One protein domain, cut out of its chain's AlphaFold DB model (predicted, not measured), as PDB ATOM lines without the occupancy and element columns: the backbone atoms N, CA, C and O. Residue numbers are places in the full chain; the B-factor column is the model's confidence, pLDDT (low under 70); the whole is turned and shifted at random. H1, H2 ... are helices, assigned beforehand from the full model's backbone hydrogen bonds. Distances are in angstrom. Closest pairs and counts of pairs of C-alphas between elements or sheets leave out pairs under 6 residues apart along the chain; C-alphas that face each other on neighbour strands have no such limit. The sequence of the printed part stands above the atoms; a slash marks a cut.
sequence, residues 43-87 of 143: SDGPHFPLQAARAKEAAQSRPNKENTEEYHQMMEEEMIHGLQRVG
ATOM      1  N   SER A  43     -46.589  37.169 -45.137       77.81
ATOM      2  CA  SER A  43     -45.844  38.408 -45.314       77.81
ATOM      3  C   SER A  43     -46.712  39.393 -46.078       77.81
ATOM      4  O   SER A  43     -47.294  39.027 -47.099       77.81
ATOM      5  N   ASP A  44     -46.729  40.651 -45.638       76.56
ATOM      6  CA  ASP A  44     -47.469  41.743 -46.288       76.56
ATOM      7  C   ASP A  44     -46.871  42.172 -47.646       76.56
ATOM      8  O   ASP A  44     -47.289  43.163 -48.243       76.56
ATOM      9  N   GLY A  45     -45.886  41.431 -48.165       67.56
ATOM     10  CA  GLY A  45     -45.168  41.737 -49.397       67.56
ATOM     11  C   GLY A  45     -43.674  41.963 -49.153       67.56
ATOM     12  O   GLY A  45     -43.194  41.782 -48.038       67.56
ATOM     13  N   PRO A  46     -42.904  42.314 -50.201       65.50
ATOM     14  CA  PRO A  46     -41.510  42.687 -50.014       65.50
ATOM     15  C   PRO A  46     -41.477  43.957 -49.164       65.50
ATOM     16  O   PRO A  46     -41.960  45.005 -49.601       65.50
ATOM     17  N   HIS A  47     -40.928  43.864 -47.958       70.06
ATOM     18  CA  HIS A  47     -40.693  45.033 -47.137       70.06
ATOM     19  C   HIS A  47     -39.267  45.461 -47.436       70.06
ATOM     20  O   HIS A  47     -38.326  44.859 -46.971       70.06
ATOM     21  N   PHE A  48     -39.057  46.476 -48.263       70.31
ATOM     22  CA  PHE A  48     -37.734  47.097 -48.306       70.31
ATOM     23  C   PHE A  48     -37.759  48.194 -47.248       70.31
ATOM     24  O   PHE A  48     -38.182  49.307 -47.579       70.31
ATOM     25  N   PRO A  49     -37.420  47.906 -45.971       71.25
ATOM     26  CA  PRO A  49     -37.522  48.912 -44.934       71.25
ATOM     27  C   PRO A  49     -36.710  50.127 -45.366       71.25
ATOM     28  O   PRO A  49     -35.633  50.002 -45.952       71.25
ATOM     29  N   LEU A  50     -37.204  51.320 -45.044       81.62
ATOM     30  CA  LEU A  50     -36.476  52.573 -45.255       81.62
ATOM     31  C   LEU A  50     -35.033  52.483 -44.724       81.62
ATOM     32  O   LEU A  50     -34.113  53.072 -45.285       81.62
ATOM     33  N   GLN A  51     -34.834  51.692 -43.669       83.19
ATOM     34  CA  GLN A  51     -33.530  51.366 -43.111       83.19
ATOM     35  C   GLN A  51     -32.622  50.593 -44.090       83.19
ATOM     36  O   GLN A  51     -31.455  50.945 -44.178       83.19
ATOM     37  N   ALA A  52     -33.117  49.644 -44.892       84.69
ATOM     38  CA  ALA A  52     -32.299  48.938 -45.888       84.69
ATOM     39  C   ALA A  52     -31.843  49.872 -47.019       84.69
ATOM     40  O   ALA A  52     -30.701  49.792 -47.471       84.69
ATOM     41  N   ALA A  53     -32.706  50.803 -47.446       86.69
ATOM     42  CA  ALA A  53     -32.336  51.830 -48.420       86.69
ATOM     43  C   ALA A  53     -31.245  52.768 -47.872       86.69
ATOM     44  O   ALA A  53     -30.263  53.038 -48.562       86.69
ATOM     45  N   ARG A  54     -31.373  53.196 -46.608       89.06
ATOM     46  CA  ARG A  54     -30.351  53.999 -45.915       89.06
ATOM     47  C   ARG A  54     -29.046  53.232 -45.715       89.06
ATOM     48  O   ARG A  54     -27.983  53.787 -45.962       89.06
ATOM     49  N   ALA A  55     -29.114  51.965 -45.310       88.69
ATOM     50  CA  ALA A  55     -27.943  51.110 -45.138       88.69
ATOM     51  C   ALA A  55     -27.205  50.926 -46.472       88.69
ATOM     52  O   ALA A  55     -25.983  51.052 -46.528       88.69
ATOM     53  N   LYS A  56     -27.947  50.735 -47.571       90.06
ATOM     54  CA  LYS A  56     -27.387  50.694 -48.926       90.06
ATOM     55  C   LYS A  56     -26.666  51.989 -49.288       90.06
ATOM     56  O   LYS A  56     -25.538  51.942 -49.768       90.06
ATOM     57  N   GLU A  57     -27.306  53.135 -49.070       91.88
ATOM     58  CA  GLU A  57     -26.721  54.449 -49.353       91.88
ATOM     59  C   GLU A  57     -25.468  54.709 -48.502       91.88
ATOM     60  O   GLU A  57     -24.451  55.175 -49.016       91.88
ATOM     61  N   ALA A  58     -25.490  54.346 -47.217       90.56
ATOM     62  CA  ALA A  58     -24.338  54.456 -46.325       90.56
ATOM     63  C   ALA A  58     -23.168  53.569 -46.789       90.56
ATOM     64  O   ALA A  58     -22.035  54.048 -46.887       90.56
ATOM     65  N   ALA A  59     -23.444  52.308 -47.139       91.19
ATOM     66  CA  ALA A  59     -22.452  51.374 -47.665       91.19
ATOM     67  C   ALA A  59     -21.865  51.831 -49.015       91.19
ATOM     68  O   ALA A  59     -20.690  51.596 -49.285       91.19
ATOM     69  N   GLN A  60     -22.651  52.511 -49.856       90.75
ATOM     70  CA  GLN A  60     -22.194  53.026 -51.153       90.75
ATOM     71  C   GLN A  60     -21.423  54.348 -51.047       90.75
ATOM     72  O   GLN A  60     -20.441  54.540 -51.760       90.75
ATOM     73  N   SER A  61     -21.862  55.263 -50.182       93.44
ATOM     74  CA  SER A  61     -21.268  56.599 -50.043       93.44
ATOM     75  C   SER A  61     -19.936  56.579 -49.294       93.44
ATOM     76  O   SER A  61     -18.987  57.254 -49.695       93.44
ATOM     77  N   ARG A  62     -19.840  55.797 -48.212       91.56
ATOM     78  CA  ARG A  62     -18.615  55.645 -47.421       91.56
ATOM     79  C   ARG A  62     -18.502  54.212 -46.900       91.56
ATOM     80  O   ARG A  62     -18.811  53.977 -45.731       91.56
ATOM     81  N   PRO A  63     -18.051  53.255 -47.726       89.06
ATOM     82  CA  PRO A  63     -17.981  51.854 -47.330       89.06
ATOM     83  C   PRO A  63     -17.075  51.668 -46.111       89.06
ATOM     84  O   PRO A  63     -15.919  52.096 -46.092       89.06
ATOM     85  N   ASN A  64     -17.608  51.018 -45.086       93.06
ATOM     86  CA  ASN A  64     -16.867  50.511 -43.944       93.06
ATOM     87  C   ASN A  64     -17.409  49.124 -43.563       93.06
ATOM     88  O   ASN A  64     -18.410  48.662 -44.108       93.06
ATOM     89  N   LYS A  65     -16.729  48.429 -42.649       91.44
ATOM     90  CA  LYS A  65     -17.127  47.069 -42.269       91.44
ATOM     91  C   LYS A  65     -18.554  47.025 -41.705       91.44
ATOM     92  O   LYS A  65     -19.350  46.210 -42.139       91.44
ATOM     93  N   GLU A  66     -18.881  47.932 -40.795       90.12
ATOM     94  CA  GLU A  66     -20.159  47.955 -40.081       90.12
ATOM     95  C   GLU A  66     -21.351  48.233 -41.009       90.12
ATOM     96  O   GLU A  66     -22.299  47.455 -41.035       90.12
ATOM     97  N   ASN A  67     -21.284  49.277 -41.840       88.88
ATOM     98  CA  ASN A  67     -22.386  49.634 -42.738       88.88
ATOM     99  C   ASN A  67     -22.577  48.631 -43.882       88.88
ATOM    100  O   ASN A  67     -23.700  48.414 -44.336       88.88
ATOM    101  N   THR A  68     -21.495  47.996 -44.329       88.88
ATOM    102  CA  THR A  68     -21.547  46.964 -45.365       88.88
ATOM    103  C   THR A  68     -22.181  45.703 -44.790       88.88
ATOM    104  O   THR A  68     -23.062  45.120 -45.417       88.88
ATOM    105  N   GLU A  69     -21.798  45.313 -43.572       89.31
ATOM    106  CA  GLU A  69     -22.402  44.185 -42.864       89.31
ATOM    107  C   GLU A  69     -23.879  44.419 -42.541       89.31
ATOM    108  O   GLU A  69     -24.680  43.518 -42.776       89.31
ATOM    109  N   GLU A  70     -24.253  45.608 -42.062       88.38
ATOM    110  CA  GLU A  70     -25.652  45.960 -41.797       88.38
ATOM    111  C   GLU A  70     -26.488  45.864 -43.079       88.38
ATOM    112  O   GLU A  70     -27.499  45.161 -43.108       88.38
ATOM    113  N   TYR A  71     -26.036  46.493 -44.171       88.81
ATOM    114  CA  TYR A  71     -26.724  46.411 -45.460       88.81
ATOM    115  C   TYR A  71     -26.872  44.964 -45.940       88.81
ATOM    116  O   TYR A  71     -27.962  44.569 -46.358       88.81
ATOM    117  N   HIS A  72     -25.802  44.164 -45.871       87.25
ATOM    118  CA  HIS A  72     -25.867  42.765 -46.270       87.25
ATOM    119  C   HIS A  72     -26.880  42.005 -45.427       87.25
ATOM    120  O   HIS A  72     -27.807  41.455 -46.010       87.25
ATOM    121  N   GLN A  73     -26.786  42.055 -44.097       87.06
ATOM    122  CA  GLN A  73     -27.716  41.361 -43.201       87.06
ATOM    123  C   GLN A  73     -29.174  41.693 -43.527       87.06
ATOM    124  O   GLN A  73     -29.978  40.783 -43.708       87.06
ATOM    125  N   MET A  74     -29.509  42.975 -43.697       87.25
ATOM    126  CA  MET A  74     -30.871  43.384 -44.058       87.25
ATOM    127  C   MET A  74     -31.327  42.808 -45.402       87.25
ATOM    128  O   MET A  74     -32.463  42.356 -45.531       87.25
ATOM    129  N   MET A  75     -30.450  42.795 -46.407       85.81
ATOM    130  CA  MET A  75     -30.774  42.201 -47.704       85.81
ATOM    131  C   MET A  75     -30.939  40.681 -47.617       85.81
ATOM    132  O   MET A  75     -31.817  40.133 -48.281       85.81
ATOM    133  N   GLU A  76     -30.119  39.996 -46.815       87.06
ATOM    134  CA  GLU A  76     -30.220  38.551 -46.599       87.06
ATOM    135  C   GLU A  76     -31.558  38.158 -45.968       87.06
ATOM    136  O   GLU A  76     -32.217  37.241 -46.466       87.06
ATOM    137  N   GLU A  77     -31.991  38.888 -44.933       85.75
ATOM    138  CA  GLU A  77     -33.301  38.708 -44.296       85.75
ATOM    139  C   GLU A  77     -34.441  38.832 -45.309       85.75
ATOM    140  O   GLU A  77     -35.273  37.929 -45.426       85.75
ATOM    141  N   GLU A  78     -34.447  39.913 -46.094       86.19
ATOM    142  CA  GLU A  78     -35.511  40.174 -47.065       86.19
ATOM    143  C   GLU A  78     -35.551  39.140 -48.192       86.19
ATOM    144  O   GLU A  78     -36.630  38.740 -48.638       86.19
ATOM    145  N   MET A  79     -34.396  38.648 -48.648       85.38
ATOM    146  CA  MET A  79     -34.366  37.593 -49.664       85.38
ATOM    147  C   MET A  79     -34.862  36.256 -49.119       85.38
ATOM    148  O   MET A  79     -35.659  35.599 -49.790       85.38
ATOM    149  N   ILE A  80     -34.428  35.854 -47.919       86.19
ATOM    150  CA  ILE A  80     -34.899  34.616 -47.282       86.19
ATOM    151  C   ILE A  80     -36.414  34.688 -47.075       86.19
ATOM    152  O   ILE A  80     -37.137  33.791 -47.511       86.19
ATOM    153  N   HIS A  81     -36.901  35.778 -46.481       86.25
ATOM    154  CA  HIS A  81     -38.323  35.981 -46.230       86.25
ATOM    155  C   HIS A  81     -39.119  35.999 -47.539       86.25
ATOM    156  O   HIS A  81     -40.134  35.315 -47.681       86.25
ATOM    157  N   GLY A  82     -38.600  36.701 -48.548       86.00
ATOM    158  CA  GLY A  82     -39.181  36.781 -49.879       86.00
ATOM    159  C   GLY A  82     -39.358  35.417 -50.551       86.00
ATOM    160  O   GLY A  82     -40.421  35.183 -51.135       86.00
ATOM    161  N   LEU A  83     -38.356  34.536 -50.449       85.25
ATOM    162  CA  LEU A  83     -38.376  33.167 -50.984       85.25
ATOM    163  C   LEU A  83     -39.306  32.228 -50.201       85.25
ATOM    164  O   LEU A  83     -39.836  31.280 -50.774       85.25
ATOM    165  N   GLN A  84     -39.538  32.496 -48.915       86.94
ATOM    166  CA  GLN A  84     -40.379  31.671 -48.041       86.94
ATOM    167  C   GLN A  84     -41.880  32.000 -48.114       86.94
ATOM    168  O   GLN A  84     -42.683  31.326 -47.473       86.94
ATOM    169  N   ARG A  85     -42.298  32.990 -48.915       87.88
ATOM    170  CA  ARG A  85     -43.719  33.378 -49.073       87.88
ATOM    171  C   ARG A  85     -44.597  32.332 -49.755       87.88
ATOM    172  O   ARG A  85     -45.817  32.384 -49.638       87.88
ATOM    173  N   VAL A  86     -43.999  31.402 -50.491       87.69
ATOM    174  CA  VAL A  86     -44.718  30.313 -51.159       87.69
ATOM    175  C   VAL A  86     -44.366  29.012 -50.460       87.69
ATOM    176  O   VAL A  86     -43.202  28.762 -50.169       87.69
ATOM    177  N   GLY A  87     -45.373  28.177 -50.195       89.06
ATOM    178  CA  GLY A  87     -45.148  26.857 -49.624       89.06
ATOM    179  C   GLY A  87     -44.386  25.974 -50.605       89.06
ATOM    180  O   GLY A  87     -44.717  25.930 -51.791       89.06
TER     181      GLY A  87
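AT A GLANCE: This is residues 43 to 87 of the 143 residues of an uncharacterized protein of Oryza meridionalis (UniProt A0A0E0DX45). A helical hairpin, drawn out into a rod: the short helix H1 leads into a tight turn, and the longer helix H2 folds back past it, the two splayed rather than strictly side by side. Residues 43 to 49, with no named element, make the rest of the first arm before H1, and both ends of the printed part lie toward the end of the rod away from the turn. The printed part has 45 residues, with two named helices in the order H1, H2 and no named strand; the class is all helix. It is only just loose, close to compact, with a radius of gyration of the C-alphas of 11.7 A and spans of 39 by 16 by 10 A.

IN THESE COORDINATES: The printed part begins at Ser 43, C-alpha at (-45.844, 38.408, -45.314). H1 holds residues 50 to 61, 16.4 A from first to last C-alpha, and begins at C-alpha 50 at (-36.476, 52.573, -45.255). After residues 62 to 64 comes H2, residues 65 to 83, 26.8 A long, ending at C-alpha 83 at (-38.376, 33.167, -50.984). Residues 84 to 87 follow it.

HOW THE PARTS SIT: H1 and H2 form a helical hairpin, joined by a tight link of 3 residues. They touch, with 13 pairs of C-alphas within 8 A; the closest C-alphas are those of Ala 55 and Tyr 71, 4.9 A apart. H2 touches H1 with residues 67 to 75 alone. The two run opposite ways at a steep tilt of 43 degrees, and their centres are 11.0 A apart. In H1 and H2 every O i to N i+4 pair is within hydrogen-bond range.

THE WHOLE: The two C-alphas farthest apart are those of Arg 62 and Gly 87, at 39.2 A, while the C-alphas of Ser 43 and Gly 87 are 12.3 A apart. The printed part has no cut. The mean pLDDT of the printed part is 85.5, and residues 45 to 46 are under 70.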